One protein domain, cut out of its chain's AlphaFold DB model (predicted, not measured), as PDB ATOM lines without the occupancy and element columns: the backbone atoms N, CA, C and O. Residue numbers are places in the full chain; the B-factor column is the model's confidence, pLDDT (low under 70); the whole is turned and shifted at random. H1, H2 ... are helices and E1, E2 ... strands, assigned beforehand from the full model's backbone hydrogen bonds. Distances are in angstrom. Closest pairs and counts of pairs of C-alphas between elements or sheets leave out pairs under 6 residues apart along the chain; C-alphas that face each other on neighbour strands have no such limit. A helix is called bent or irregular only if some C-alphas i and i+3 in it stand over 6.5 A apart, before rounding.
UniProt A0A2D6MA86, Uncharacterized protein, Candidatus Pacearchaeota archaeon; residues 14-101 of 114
ATOM      1  N   ILE A  14      -7.578  37.239   1.207       91.44
ATOM      2  CA  ILE A  14      -6.274  37.883   1.278       91.44
ATOM      3  C   ILE A  14      -5.661  37.777   2.665       91.44
ATOM      4  O   ILE A  14      -6.341  37.667   3.684       91.44
ATOM      5  N   THR A  15      -4.340  37.873   2.707       91.81
ATOM      6  CA  THR A  15      -3.551  38.003   3.926       91.81
ATOM      7  C   THR A  15      -2.863  39.360   3.967       91.81
ATOM      8  O   THR A  15      -2.500  39.929   2.941       91.81
ATOM      9  N   VAL A  16      -2.585  39.858   5.174       91.44
ATOM     10  CA  VAL A  16      -1.814  41.102   5.373       91.44
ATOM     11  C   VAL A  16      -0.478  41.077   4.626       91.44
ATOM     12  O   VAL A  16      -0.050  42.088   4.084       91.44
ATOM     13  N   VAL A  17       0.177  39.917   4.575       89.94
ATOM     14  CA  VAL A  17       1.464  39.764   3.889       89.94
ATOM     15  C   VAL A  17       1.316  39.920   2.376       89.94
ATOM     16  O   VAL A  17       2.141  40.598   1.776       89.94
ATOM     17  N   GLU A  18       0.272  39.337   1.778       89.94
ATOM     18  CA  GLU A  18      -0.017  39.518   0.349       89.94
ATOM     19  C   GLU A  18      -0.269  40.997   0.040       89.94
ATOM     20  O   GLU A  18       0.351  41.525  -0.871       89.94
ATOM     21  N   VAL A  19      -1.058  41.703   0.859       91.88
ATOM     22  CA  VAL A  19      -1.326  43.139   0.645       91.88
ATOM     23  C   VAL A  19      -0.056  43.994   0.771       91.88
ATOM     24  O   VAL A  19       0.151  44.895  -0.038       91.88
ATOM     25  N   ILE A  20       0.820  43.705   1.743       89.94
ATOM     26  CA  ILE A  20       2.117  44.396   1.888       89.94
ATOM     27  C   ILE A  20       2.964  44.213   0.622       89.94
ATOM     28  O   ILE A  20       3.483  45.191   0.088       89.94
ATOM     29  N   GLN A  21       3.089  42.975   0.138       88.81
ATOM     30  CA  GLN A  21       3.930  42.647  -1.015       88.81
ATOM     31  C   GLN A  21       3.356  43.178  -2.332       88.81
ATOM     32  O   GLN A  21       4.082  43.792  -3.105       88.81
ATOM     33  N   GLU A  22       2.060  42.972  -2.577       89.56
ATOM     34  CA  GLU A  22       1.372  43.459  -3.779       89.56
ATOM     35  C   GLU A  22       1.338  44.988  -3.837       89.56
ATOM     36  O   GLU A  22       1.391  45.569  -4.916       89.56
ATOM     37  N   GLY A  23       1.266  45.654  -2.681       85.31
ATOM     38  CA  GLY A  23       1.292  47.111  -2.597       85.31
ATOM     39  C   GLY A  23       2.688  47.735  -2.633       85.31
ATOM     40  O   GLY A  23       2.792  48.956  -2.526       85.31
ATOM     41  N   GLY A  24       3.743  46.923  -2.766       86.50
ATOM     42  CA  GLY A  24       5.124  47.385  -2.910       86.50
ATOM     43  C   GLY A  24       5.785  47.869  -1.618       86.50
ATOM     44  O   GLY A  24       6.903  48.372  -1.668       86.50
ATOM     45  N   TRP A  25       5.148  47.727  -0.453       86.69
ATOM     46  CA  TRP A  25       5.779  48.096   0.815       86.69
ATOM     47  C   TRP A  25       6.911  47.130   1.170       86.69
ATOM     48  O   TRP A  25       6.821  45.921   0.941       86.69
ATOM     49  N   GLU A  26       7.965  47.651   1.803       86.88
ATOM     50  CA  GLU A  26       9.048  46.807   2.293       86.88
ATOM     51  C   GLU A  26       8.519  45.817   3.340       86.88
ATOM     52  O   GLU A  26       8.016  46.184   4.407       86.88
ATOM     53  N   TYR A  27       8.647  44.524   3.040       86.38
ATOM     54  CA  TYR A  27       8.259  43.487   3.979       86.38
ATOM     55  C   TYR A  27       9.281  43.387   5.115       86.38
ATOM     56  O   TYR A  27      10.395  42.893   4.940       86.38
ATOM     57  N   THR A  28       8.848  43.734   6.327       87.56
ATOM     58  CA  THR A  28       9.564  43.398   7.561       87.56
ATOM     59  C   THR A  28       8.667  42.584   8.490       87.56
ATOM     60  O   THR A  28       7.453  42.793   8.567       87.56
ATOM     61  N   LYS A  29       9.256  41.648   9.250       86.12
ATOM     62  CA  LYS A  29       8.500  40.836  10.226       86.12
ATOM     63  C   LYS A  29       7.771  41.710  11.254       86.12
ATOM     64  O   LYS A  29       6.646  41.395  11.627       86.12
ATOM     65  N   LYS A  30       8.407  42.807  11.688       88.25
ATOM     66  CA  LYS A  30       7.837  43.765  12.646       88.25
ATOM     67  C   LYS A  30       6.602  44.458  12.069       88.25
ATOM     68  O   LYS A  30       5.577  44.497  12.746       88.25
ATOM     69  N   LEU A  31       6.676  44.931  10.822       87.62
ATOM     70  CA  LEU A  31       5.542  45.547  10.135       87.62
ATOM     71  C   LEU A  31       4.385  44.554   9.985       87.62
ATOM     72  O   LEU A  31       3.273  44.839  10.421       87.62
ATOM     73  N   ALA A  32       4.659  43.367   9.438       88.94
ATOM     74  CA  ALA A  32       3.641  42.342   9.225       88.94
ATOM     75  C   ALA A  32       2.949  41.925  10.534       88.94
ATOM     76  O   ALA A  32       1.734  41.726  10.555       88.94
ATOM     77  N   TRP A  33       3.700  41.829  11.635       89.44
ATOM     78  CA  TRP A  33       3.143  41.515  12.950       89.44
ATOM     79  C   TRP A  33       2.282  42.656  13.508       89.44
ATOM     80  O   TRP A  33       1.168  42.407  13.970       89.44
ATOM     81  N   SER A  34       2.762  43.901  13.420       91.38
ATOM     82  CA  SER A  34       2.038  45.087  13.893       91.38
ATOM     83  C   SER A  34       0.724  45.298  13.137       91.38
ATOM     84  O   SER A  34      -0.336  45.401  13.753       91.38
ATOM     85  N   VAL A  35       0.772  45.277  11.803       92.38
ATOM     86  CA  VAL A  35      -0.418  45.387  10.948       92.38
ATOM     87  C   VAL A  35      -1.352  44.201  11.185       92.38
ATOM     88  O   VAL A  35      -2.550  44.393  11.361       92.38
ATOM     89  N   GLY A  36      -0.824  42.975  11.264       92.38
ATOM     90  CA  GLY A  36      -1.626  41.782  11.544       92.38
ATOM     91  C   GLY A  36      -2.417  41.877  12.850       92.38
ATOM     92  O   GLY A  36      -3.588  41.500  12.886       92.38
ATOM     93  N   ARG A  37      -1.809  42.428  13.908       93.25
ATOM     94  CA  ARG A  37      -2.481  42.696  15.188       93.25
ATOM     95  C   ARG A  37      -3.591  43.736  15.041       93.25
ATOM     96  O   ARG A  37      -4.703  43.466  15.486       93.25
ATOM     97  N   ALA A  38      -3.308  44.865  14.396       93.38
ATOM     98  CA  ALA A  38      -4.278  45.942  14.207       93.38
ATOM     99  C   ALA A  38      -5.490  45.495  13.369       93.38
ATOM    100  O   ALA A  38      -6.634  45.707  13.771       93.38
ATOM    101  N   VAL A  39      -5.257  44.797  12.252       93.50
ATOM    102  CA  VAL A  39      -6.329  44.262  11.398       93.50
ATOM    103  C   VAL A  39      -7.163  43.228  12.159       93.50
ATOM    104  O   VAL A  39      -8.386  43.283  12.112       93.50
ATOM    105  N   SER A  40      -6.530  42.322  12.912       92.00
ATOM    106  CA  SER A  40      -7.254  41.312  13.694       92.00
ATOM    107  C   SER A  40      -8.135  41.933  14.783       92.00
ATOM    108  O   SER A  40      -9.255  41.470  14.995       92.00
ATOM    109  N   GLN A  41      -7.658  42.986  15.452       92.25
ATOM    110  CA  GLN A  41      -8.442  43.724  16.444       92.25
ATOM    111  C   GLN A  41      -9.619  44.462  15.803       92.25
ATOM    112  O   GLN A  41     -10.725  44.416  16.334       92.25
ATOM    113  N   ALA A  42      -9.396  45.105  14.656       91.12
ATOM    114  CA  ALA A  42     -10.464  45.760  13.913       91.12
ATOM    115  C   ALA A  42     -11.519  44.751  13.442       91.12
ATOM    116  O   ALA A  42     -12.706  44.985  13.626       91.12
ATOM    117  N   TRP A  43     -11.099  43.594  12.926       90.62
ATOM    118  CA  TRP A  43     -11.997  42.508  12.531       90.62
ATOM    119  C   TRP A  43     -12.882  42.048  13.690       90.62
ATOM    120  O   TRP A  43     -14.100  41.951  13.556       90.62
ATOM    121  N   GLN A  44     -12.274  41.825  14.857       91.19
ATOM    122  CA  GLN A  44     -13.012  41.448  16.057       91.19
ATOM    123  C   GLN A  44     -13.983  42.536  16.513       91.19
ATOM    124  O   GLN A  44     -15.055  42.205  17.006       91.19
ATOM    125  N   LYS A  45     -13.641  43.814  16.344       91.12
ATOM    126  CA  LYS A  45     -14.527  44.926  16.693       91.12
ATOM    127  C   LYS A  45     -15.732  45.029  15.750       91.12
ATOM    128  O   LYS A  45     -16.843  45.198  16.232       91.12
ATOM    129  N   GLU A  46     -15.508  44.922  14.442       88.88
ATOM    130  CA  GLU A  46     -16.550  45.095  13.418       88.88
ATOM    131  C   GLU A  46     -17.513  43.903  13.357       88.88
ATOM    132  O   GLU A  46     -18.721  44.079  13.238       88.88
ATOM    133  N   LEU A  47     -16.985  42.678  13.449       88.06
ATOM    134  CA  LEU A  47     -17.755  41.451  13.206       88.06
ATOM    135  C   LEU A  47     -17.991  40.617  14.470       88.06
ATOM    136  O   LEU A  47     -18.602  39.552  14.402       88.06
ATOM    137  N   ASN A  48     -17.488  41.070  15.623       91.25
ATOM    138  CA  ASN A  48     -17.565  40.364  16.904       91.25
ATOM    139  C   ASN A  48     -17.066  38.903  16.842       91.25
ATOM    140  O   ASN A  48     -17.558  38.025  17.551       91.25
ATOM    141  N   MET A  49     -16.078  38.624  15.985       87.69
ATOM    142  CA  MET A  49     -15.501  37.290  15.793       87.69
ATOM    143  C   MET A  49     -14.001  37.344  15.499       87.69
ATOM    144  O   MET A  49     -13.455  38.390  15.171       87.69
ATOM    145  N   ARG A  50     -13.300  36.212  15.613       86.81
ATOM    146  CA  ARG A  50     -11.883  36.121  15.220       86.81
ATOM    147  C   ARG A  50     -11.755  35.920  13.706       86.81
ATOM    148  O   ARG A  50     -12.632  35.289  13.119       86.81
ATOM    149  N   PRO A  51     -10.670  36.403  13.074       88.44
ATOM    150  CA  PRO A  51     -10.423  36.101  11.673       88.44
ATOM    151  C   PRO A  51     -10.204  34.598  11.488       88.44
ATOM    152  O   PRO A  51      -9.683  33.909  12.373       88.44
ATOM    153  N   ARG A  52     -10.586  34.092  10.317       87.00
ATOM    154  CA  ARG A  52     -10.288  32.716   9.920       87.00
ATOM    155  C   ARG A  52      -8.785  32.574   9.691       87.00
ATOM    156  O   ARG A  52      -8.106  33.522   9.304       87.00
ATOM    157  N   TYR A  53      -8.267  31.372   9.914       86.69
ATOM    158  CA  TYR A  53      -6.883  31.035   9.606       86.69
ATOM    159  C   TYR A  53      -6.837  29.960   8.529       86.69
ATOM    160  O   TYR A  53      -7.572  28.976   8.592       86.69
ATOM    161  N   GLU A  54      -5.941  30.135   7.564       83.38
ATOM    162  CA  GLU A  54      -5.685  29.157   6.510       83.38
ATOM    163  C   GLU A  54      -4.204  28.798   6.461       83.38
ATOM    164  O   GLU A  54      -3.330  29.633   6.716       83.38
ATOM    165  N   MET A  55      -3.906  27.546   6.104       79.00
ATOM    166  CA  MET A  55      -2.538  27.147   5.791       79.00
ATOM    167  C   MET A  55      -2.118  27.791   4.471       79.00
ATOM    168  O   MET A  55      -2.526  27.368   3.394       79.00
ATOM    169  N   ARG A  56      -1.257  28.805   4.556       76.56
ATOM    170  CA  ARG A  56      -0.664  29.474   3.395       76.56
ATOM    171  C   ARG A  56       0.833  29.198   3.369       76.56
ATOM    172  O   ARG A  56       1.465  29.071   4.419       76.56
ATOM    173  N   ARG A  57       1.431  29.113   2.176       69.06
ATOM    174  CA  ARG A  57       2.891  28.960   2.045       69.06
ATOM    175  C   ARG A  57       3.593  30.119   2.767       69.06
ATOM    176  O   ARG A  57       3.154  31.277   2.692       69.06
ATOM    177  N   LYS A  58       4.664  29.826   3.513       63.94
ATOM    178  CA  LYS A  58       5.539  30.884   4.031       63.94
ATOM    179  C   LYS A  58       6.100  31.679   2.859       63.94
ATOM    180  O   LYS A  58       6.364  31.137   1.794       63.94
ATOM    181  N   THR A  59       6.310  32.963   3.095       61.72
ATOM    182  CA  THR A  59       6.771  33.969   2.134       61.72
ATOM    183  C   THR A  59       8.246  33.811   1.716       61.72
ATOM    184  O   THR A  59       8.909  34.798   1.419       61.72
ATOM    185  N   PHE A  60       8.789  32.588   1.724       54.44
ATOM    186  CA  PHE A  60      10.154  32.296   1.280       54.44
ATOM    187  C   PHE A  60      10.130  31.690  -0.132       54.44
ATOM    188  O   PHE A  60       9.297  30.820  -0.387       54.44
ATOM    189  N   PRO A  61      11.048  32.082  -1.034       48.81
ATOM    190  CA  PRO A  61      11.038  31.688  -2.447       48.81
ATOM    191  C   PRO A  61      11.547  30.256  -2.704       48.81
ATOM    192  O   PRO A  61      12.162  29.988  -3.728       48.81
ATOM    193  N   SER A  62      11.314  29.310  -1.790       51.22
ATOM    194  CA  SER A  62      11.727  27.917  -1.983       51.22
ATOM    195  C   SER A  62      10.517  27.032  -2.270       51.22
ATOM    196  O   SER A  62       9.482  27.157  -1.615       51.22
ATOM    197  N   GLN A  63      10.644  26.107  -3.227       53.78
ATOM    198  CA  GLN A  63       9.587  25.154  -3.608       53.78
ATOM    199  C   GLN A  63       9.140  24.246  -2.438       53.78
ATOM    200  O   GLN A  63       8.069  23.648  -2.498       53.78
ATOM    201  N   HIS A  64       9.903  24.231  -1.337       55.62
ATOM    202  CA  HIS A  64       9.599  23.558  -0.071       55.62
ATOM    203  C   HIS A  64       9.279  24.528   1.082       55.62
ATOM    204  O   HIS A  64       9.538  24.222   2.246       55.62
ATOM    205  N   ALA A  65       8.762  25.728   0.794       57.81
ATOM    206  CA  ALA A  65       8.432  26.696   1.837       57.81
ATOM    207  C   ALA A  65       7.399  26.101   2.819       57.81
ATOM    208  O   ALA A  65       6.298  25.737   2.391       57.81
ATOM    209  N   PRO A  66       7.708  26.029   4.131       62.44
ATOM    210  CA  PRO A  66       6.784  25.476   5.111       62.44
ATOM    211  C   PRO A  66       5.470  26.254   5.070       62.44
ATOM    212  O   PRO A  66       5.481  27.485   4.993       62.44
ATOM    213  N   THR A  67       4.334  25.573   5.126       70.56
ATOM    214  CA  THR A  67       3.047  26.246   5.305       70.56
ATOM    215  C   THR A  67       2.947  26.784   6.731       70.56
ATOM    216  O   THR A  67       3.494  26.224   7.680       70.56
ATOM    217  N   HIS A  68       2.297  27.932   6.891       75.06
ATOM    218  CA  HIS A  68       1.999  28.508   8.195       75.06
ATOM    219  C   HIS A  68       0.544  28.955   8.213       75.06
ATOM    220  O   HIS A  68       0.025  29.424   7.198       75.06
ATOM    221  N   LEU A  69      -0.099  28.834   9.373       80.00
ATOM    222  CA  LEU A  69      -1.420  29.410   9.581       80.00
ATOM    223  C   LEU A  69      -1.315  30.930   9.449       80.00
ATOM    224  O   LEU A  69      -0.594  31.583  10.207       80.00
ATOM    225  N   LYS A  70      -2.001  31.496   8.462       84.50
ATOM    226  CA  LYS A  70      -2.122  32.942   8.282       84.50
ATOM    227  C   LYS A  70      -3.573  33.337   8.495       84.50
ATOM    228  O   LYS A  70      -4.465  32.636   8.029       84.50
ATOM    229  N   ALA A  71      -3.781  34.449   9.196       89.06
ATOM    230  CA  ALA A  71      -5.092  35.077   9.255       89.06
ATOM    231  C   ALA A  71      -5.481  35.520   7.842       89.06
ATOM    232  O   ALA A  71      -4.678  36.170   7.162       89.06
ATOM    233  N   VAL A  72      -6.681  35.136   7.425       91.06
ATOM    234  CA  VAL A  72      -7.259  35.483   6.131       91.06
ATOM    235  C   VAL A  72      -8.459  36.395   6.320       91.06
ATOM    236  O   VAL A  72      -9.198  36.291   7.300       91.06
ATOM    237  N   TYR A  73      -8.631  37.283   5.354       90.56
ATOM    238  CA  TYR A  73      -9.682  38.284   5.298       90.56
ATOM    239  C   TYR A  73     -10.315  38.245   3.900       90.56
ATOM    240  O   TYR A  73      -9.637  37.855   2.950       90.56
ATOM    241  N   PRO A  74     -11.588  38.619   3.735       91.00
ATOM    242  CA  PRO A  74     -12.202  38.790   2.423       91.00
ATOM    243  C   PRO A  74     -11.519  39.932   1.656       91.00
ATOM    244  O   PRO A  74     -11.013  40.882   2.253       91.00
ATOM    245  N   GLU A  75     -11.524  39.862   0.324       89.00
ATOM    246  CA  GLU A  75     -10.947  40.898  -0.555       89.00
ATOM    247  C   GLU A  75     -11.550  42.294  -0.288       89.00
ATOM    248  O   GLU A  75     -10.865  43.305  -0.429       89.00
ATOM    249  N   SER A  76     -12.798  42.365   0.191       89.56
ATOM    250  CA  SER A  76     -13.459  43.612   0.609       89.56
ATOM    251  C   SER A  76     -12.707  44.375   1.710       89.56
ATOM    252  O   SER A  76     -12.815  45.597   1.800       89.56
ATOM    253  N   TRP A  77     -11.885  43.691   2.512       92.12
ATOM    254  CA  TRP A  77     -11.049  44.308   3.545       92.12
ATOM    255  C   TRP A  77      -9.735  44.886   3.018       92.12
ATOM    256  O   TRP A  77      -9.022  45.544   3.779       92.12
ATOM    257  N   ARG A  78      -9.398  44.690   1.736       93.00
ATOM    258  CA  ARG A  78      -8.124  45.135   1.151       93.00
ATOM    259  C   ARG A  78      -7.844  46.607   1.426       93.00
ATOM    260  O   ARG A  78      -6.809  46.919   2.004       93.00
ATOM    261  N   THR A  79      -8.767  47.499   1.071       90.88
ATOM    262  CA  THR A  79      -8.586  48.952   1.233       90.88
ATOM    263  C   THR A  79      -8.370  49.343   2.695       90.88
ATOM    264  O   THR A  79      -7.571  50.229   3.001       90.88
ATOM    265  N   TYR A  80      -9.036  48.652   3.619       92.56
ATOM    266  CA  TYR A  80      -8.871  48.889   5.048       92.56
ATOM    267  C   TYR A  80      -7.502  48.408   5.554       92.56
ATOM    268  O   TYR A  80      -6.811  49.128   6.278       92.56
ATOM    269  N   ILE A  81      -7.058  47.228   5.112       93.19
ATOM    270  CA  ILE A  81      -5.714  46.712   5.399       93.19
ATOM    271  C   ILE A  81      -4.645  47.661   4.839       93.19
ATOM    272  O   ILE A  81      -3.693  47.980   5.547       93.19
ATOM    273  N   GLU A  82      -4.808  48.164   3.613       92.75
ATOM    274  CA  GLU A  82      -3.900  49.150   3.010       92.75
ATOM    275  C   GLU A  82      -3.824  50.450   3.820       92.75
ATOM    276  O   GLU A  82      -2.735  50.994   3.994       92.75
ATOM    277  N   SER A  83      -4.949  50.932   4.359       91.56
ATOM    278  CA  SER A  83      -4.976  52.104   5.243       91.56
ATOM    279  C   SER A  83      -4.158  51.875   6.521       91.56
ATOM    280  O   SER A  83      -3.336  52.716   6.893       91.56
ATOM    281  N   ILE A  84      -4.301  50.702   7.147       92.75
ATOM    282  CA  ILE A  84      -3.513  50.324   8.328       92.75
ATOM    283  C   ILE A  84      -2.025  50.202   7.972       92.75
ATOM    284  O   ILE A  84      -1.177  50.714   8.701       92.75
ATOM    285  N   ILE A  85      -1.681  49.573   6.841       92.31
ATOM    286  CA  ILE A  85      -0.287  49.488   6.379       92.31
ATOM    287  C   ILE A  85       0.280  50.891   6.170       92.31
ATOM    288  O   ILE A  85       1.368  51.173   6.665       92.31
ATOM    289  N   LYS A  86      -0.469  51.787   5.517       88.94
ATOM    290  CA  LYS A  86      -0.059  53.177   5.292       88.94
ATOM    291  C   LYS A  86       0.210  53.918   6.600       88.94
ATOM    292  O   LYS A  86       1.159  54.693   6.671       88.94
ATOM    293  N   HIS A  87      -0.573  53.661   7.645       87.94
ATOM    294  CA  HIS A  87      -0.332  54.248   8.962       87.94
ATOM    295  C   HIS A  87       0.967  53.738   9.613       87.94
ATOM    296  O   HIS A  87       1.674  54.514  10.249       87.94
ATOM    297  N   HIS A  88       1.310  52.458   9.431       87.12
ATOM    298  CA  HIS A  88       2.499  51.851  10.040       87.12
ATOM    299  C   HIS A  88       3.799  52.035   9.242       87.12
ATOM    300  O   HIS A  88       4.862  52.173   9.842       87.12
ATOM    301  N   ALA A  89       3.732  51.965   7.913       85.44
ATOM    302  CA  ALA A  89       4.887  51.973   7.013       85.44
ATOM    303  C   ALA A  89       5.033  53.280   6.224       85.44
ATOM    304  O   ALA A  89       6.053  53.485   5.570       85.44
ATOM    305  N   GLY A  90       4.026  54.153   6.269       81.50
ATOM    306  CA  GLY A  90       3.941  55.310   5.391       81.50
ATOM    307  C   GLY A  90       3.301  54.991   4.030       81.50
ATOM    308  O   GLY A  90       2.854  53.867   3.767       81.50
ATOM    309  N   PRO A  91       3.197  56.002   3.152       77.62
ATOM    310  CA  PRO A  91       2.604  55.862   1.825       77.62
ATOM    311  C   PRO A  91       3.352  54.833   0.962       77.62
ATOM    312  O   PRO A  91       4.510  54.512   1.216       77.62
ATOM    313  N   LYS A  92       2.679  54.304  -0.068       76.69
ATOM    314  CA  LYS A  92       3.284  53.348  -1.011       76.69
ATOM    315  C   LYS A  92       4.507  53.980  -1.686       76.69
ATOM    316  O   LYS A  92       4.382  55.138  -2.083       76.69
ATOM    317  N   PRO A  93       5.616  53.254  -1.899       69.94
ATOM    318  CA  PRO A  93       6.826  53.821  -2.502       69.94
ATOM    319  C   PRO A  93       6.585  54.468  -3.875       69.94
ATOM    320  O   PRO A  93       7.163  55.510  -4.171       69.94
ATOM    321  N   ASP A  94       5.662  53.926  -4.673       68.62
ATOM    322  CA  ASP A  94       5.308  54.462  -5.996       68.62
ATOM    323  C   ASP A  94       4.255  55.585  -5.968       68.62
ATOM    324  O   ASP A  94       3.869  56.119  -7.009       68.62
ATOM    325  N   SER A  95       3.748  55.960  -4.790       67.88
ATOM    326  CA  SER A  95       2.728  57.004  -4.680       67.88
ATOM    327  C   SER A  95       3.344  58.411  -4.677       67.88
ATOM    328  O   SER A  95       4.420  58.623  -4.112       67.88
ATOM    329  N   PRO A  96       2.655  59.426  -5.234       67.25
ATOM    330  CA  PRO A  96       3.115  60.815  -5.161       67.25
ATOM    331  C   PRO A  96       3.250  61.319  -3.713       67.25
ATOM    332  O   PRO A  96       4.057  62.204  -3.447       67.25
ATOM    333  N   GLU A  97       2.517  60.720  -2.770       67.75
ATOM    334  CA  GLU A  97       2.606  61.002  -1.333       67.75
ATOM    335  C   GLU A  97       3.959  60.588  -0.729       67.75
ATOM    336  O   GLU A  97       4.427  61.220   0.215       67.75
ATOM    337  N   PHE A  98       4.620  59.570  -1.289       65.62
ATOM    338  CA  PHE A  98       5.925  59.098  -0.820       65.62
ATOM    339  C   PHE A  98       7.057  60.079  -1.111       65.62
ATOM    340  O   PHE A  98       7.955  60.236  -0.290       65.62
ATOM    341  N   LYS A  99       6.975  60.832  -2.215       62.06
ATOM    342  CA  LYS A  99       7.966  61.874  -2.546       62.06
ATOM    343  C   LYS A  99       8.041  62.988  -1.494       62.06
ATOM    344  O   LYS A  99       9.083  63.616  -1.355       62.06
ATOM    345  N   ASN A 100       6.955  63.197  -0.747       64.94
ATOM    346  CA  ASN A 100       6.856  64.184   0.330       64.94
ATOM    347  C   ASN A 100       6.896  63.546   1.731       64.94
ATOM    348  O   ASN A 100       6.738  64.244   2.733       64.94
ATOM    349  N   PHE A 101       7.073  62.224   1.824       62.50
ATOM    350  CA  PHE A 101       7.095  61.519   3.098       62.50
ATOM    351  C   PHE A 101       8.467  61.667   3.759       62.50
ATOM    352  O   PHE A 101       9.458  61.108   3.296       62.50
TER     353      PHE A 101
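What this domain is: This is residues 14 to 101 of the 114 residues of an uncharacterized protein of Candidatus Pacearchaeota archaeon (UniProt A0A2D6MA86). Three helices that cross one another, H1, H2 and H3, make a small cluster, and a two-stranded hairpin, E1 and E2, lies along one side of it with E2 nearer to the helices than E1. The loop of the hairpin, residues 58 to 66, and the tail after H3, residues 90 to 101, reach to opposite ends of the domain. The printed part has 88 residues, with three named helices and two named strands in the order H1, H2, E1, E2, H3; the sheet has the order E1 - E2 and is antiparallel. The class is mixed, helices and strands. The whole is compact, with a radius of gyration of the C-alphas of 13.5 A and spans of 38 by 37 by 21 A.

How they stand to each other: H1, residues 16 to 22, touches H2, residues 29 to 47, through residues 32 to 36 of H2 alone; the closest C-alphas, of Val 16 and Gly 36, are 6.2 A apart. These two helices stand at a steep tilt of 60 degrees and run opposite ways. H1 also touches H3, residues 75 to 89, about perpendicular at 85 degrees, with the C-alphas of Val 16 and Ile 81 closest at 6.8 A. H2 touches H3 with its residues 31 to 39 alone, at a steep tilt of 47 degrees, opposite ways; the C-alphas of Val 35 and Ile 85 are closest, 6.1 A apart. E1, residues 52 to 57, and E2, residues 67 to 74, form an antiparallel hairpin, their directions 131 degrees apart. N 54 and O 70, at 2.9 A, and N 68 and O 56, at 2.8 A, are within hydrogen-bond range. E2 bends by 55 degrees at residue 71. The closest C-alphas of H2 and E2, of Gly 36 and Ala 71, are 7.9 A apart. E1 is apart from H1 and from H3. Every O i to N i+4 pair is within hydrogen-bond range in H1 and H2, and 9 of 11 in H3.

Where its parts are: H1 begins at C-alpha 16 (-1.814, 41.102, 5.373) and measures 10.0 A from first to last C-alpha. H2, the longest helix, measures 26.4 A. E1 measures 15.8 A and E2 20.0 A, with C-alpha 67 at (3.047, 26.246, 5.305). H3 measures 20.8 A and ends at C-alpha 89 (4.887, 51.973, 7.013); it is irregular, with C-alphas 76 and 79 lying 7.3 A apart.

The domain as a whole: The C-alphas of His 64 and Asn 100 are the two farthest apart, at 40.7 A. The printed part has no cut and no long link; the links H2 to E1 and E2 to H3 are tight. The mean pLDDT of the printed part is 82.6, and residues 57 to 66 and 93 to 101 are under 70.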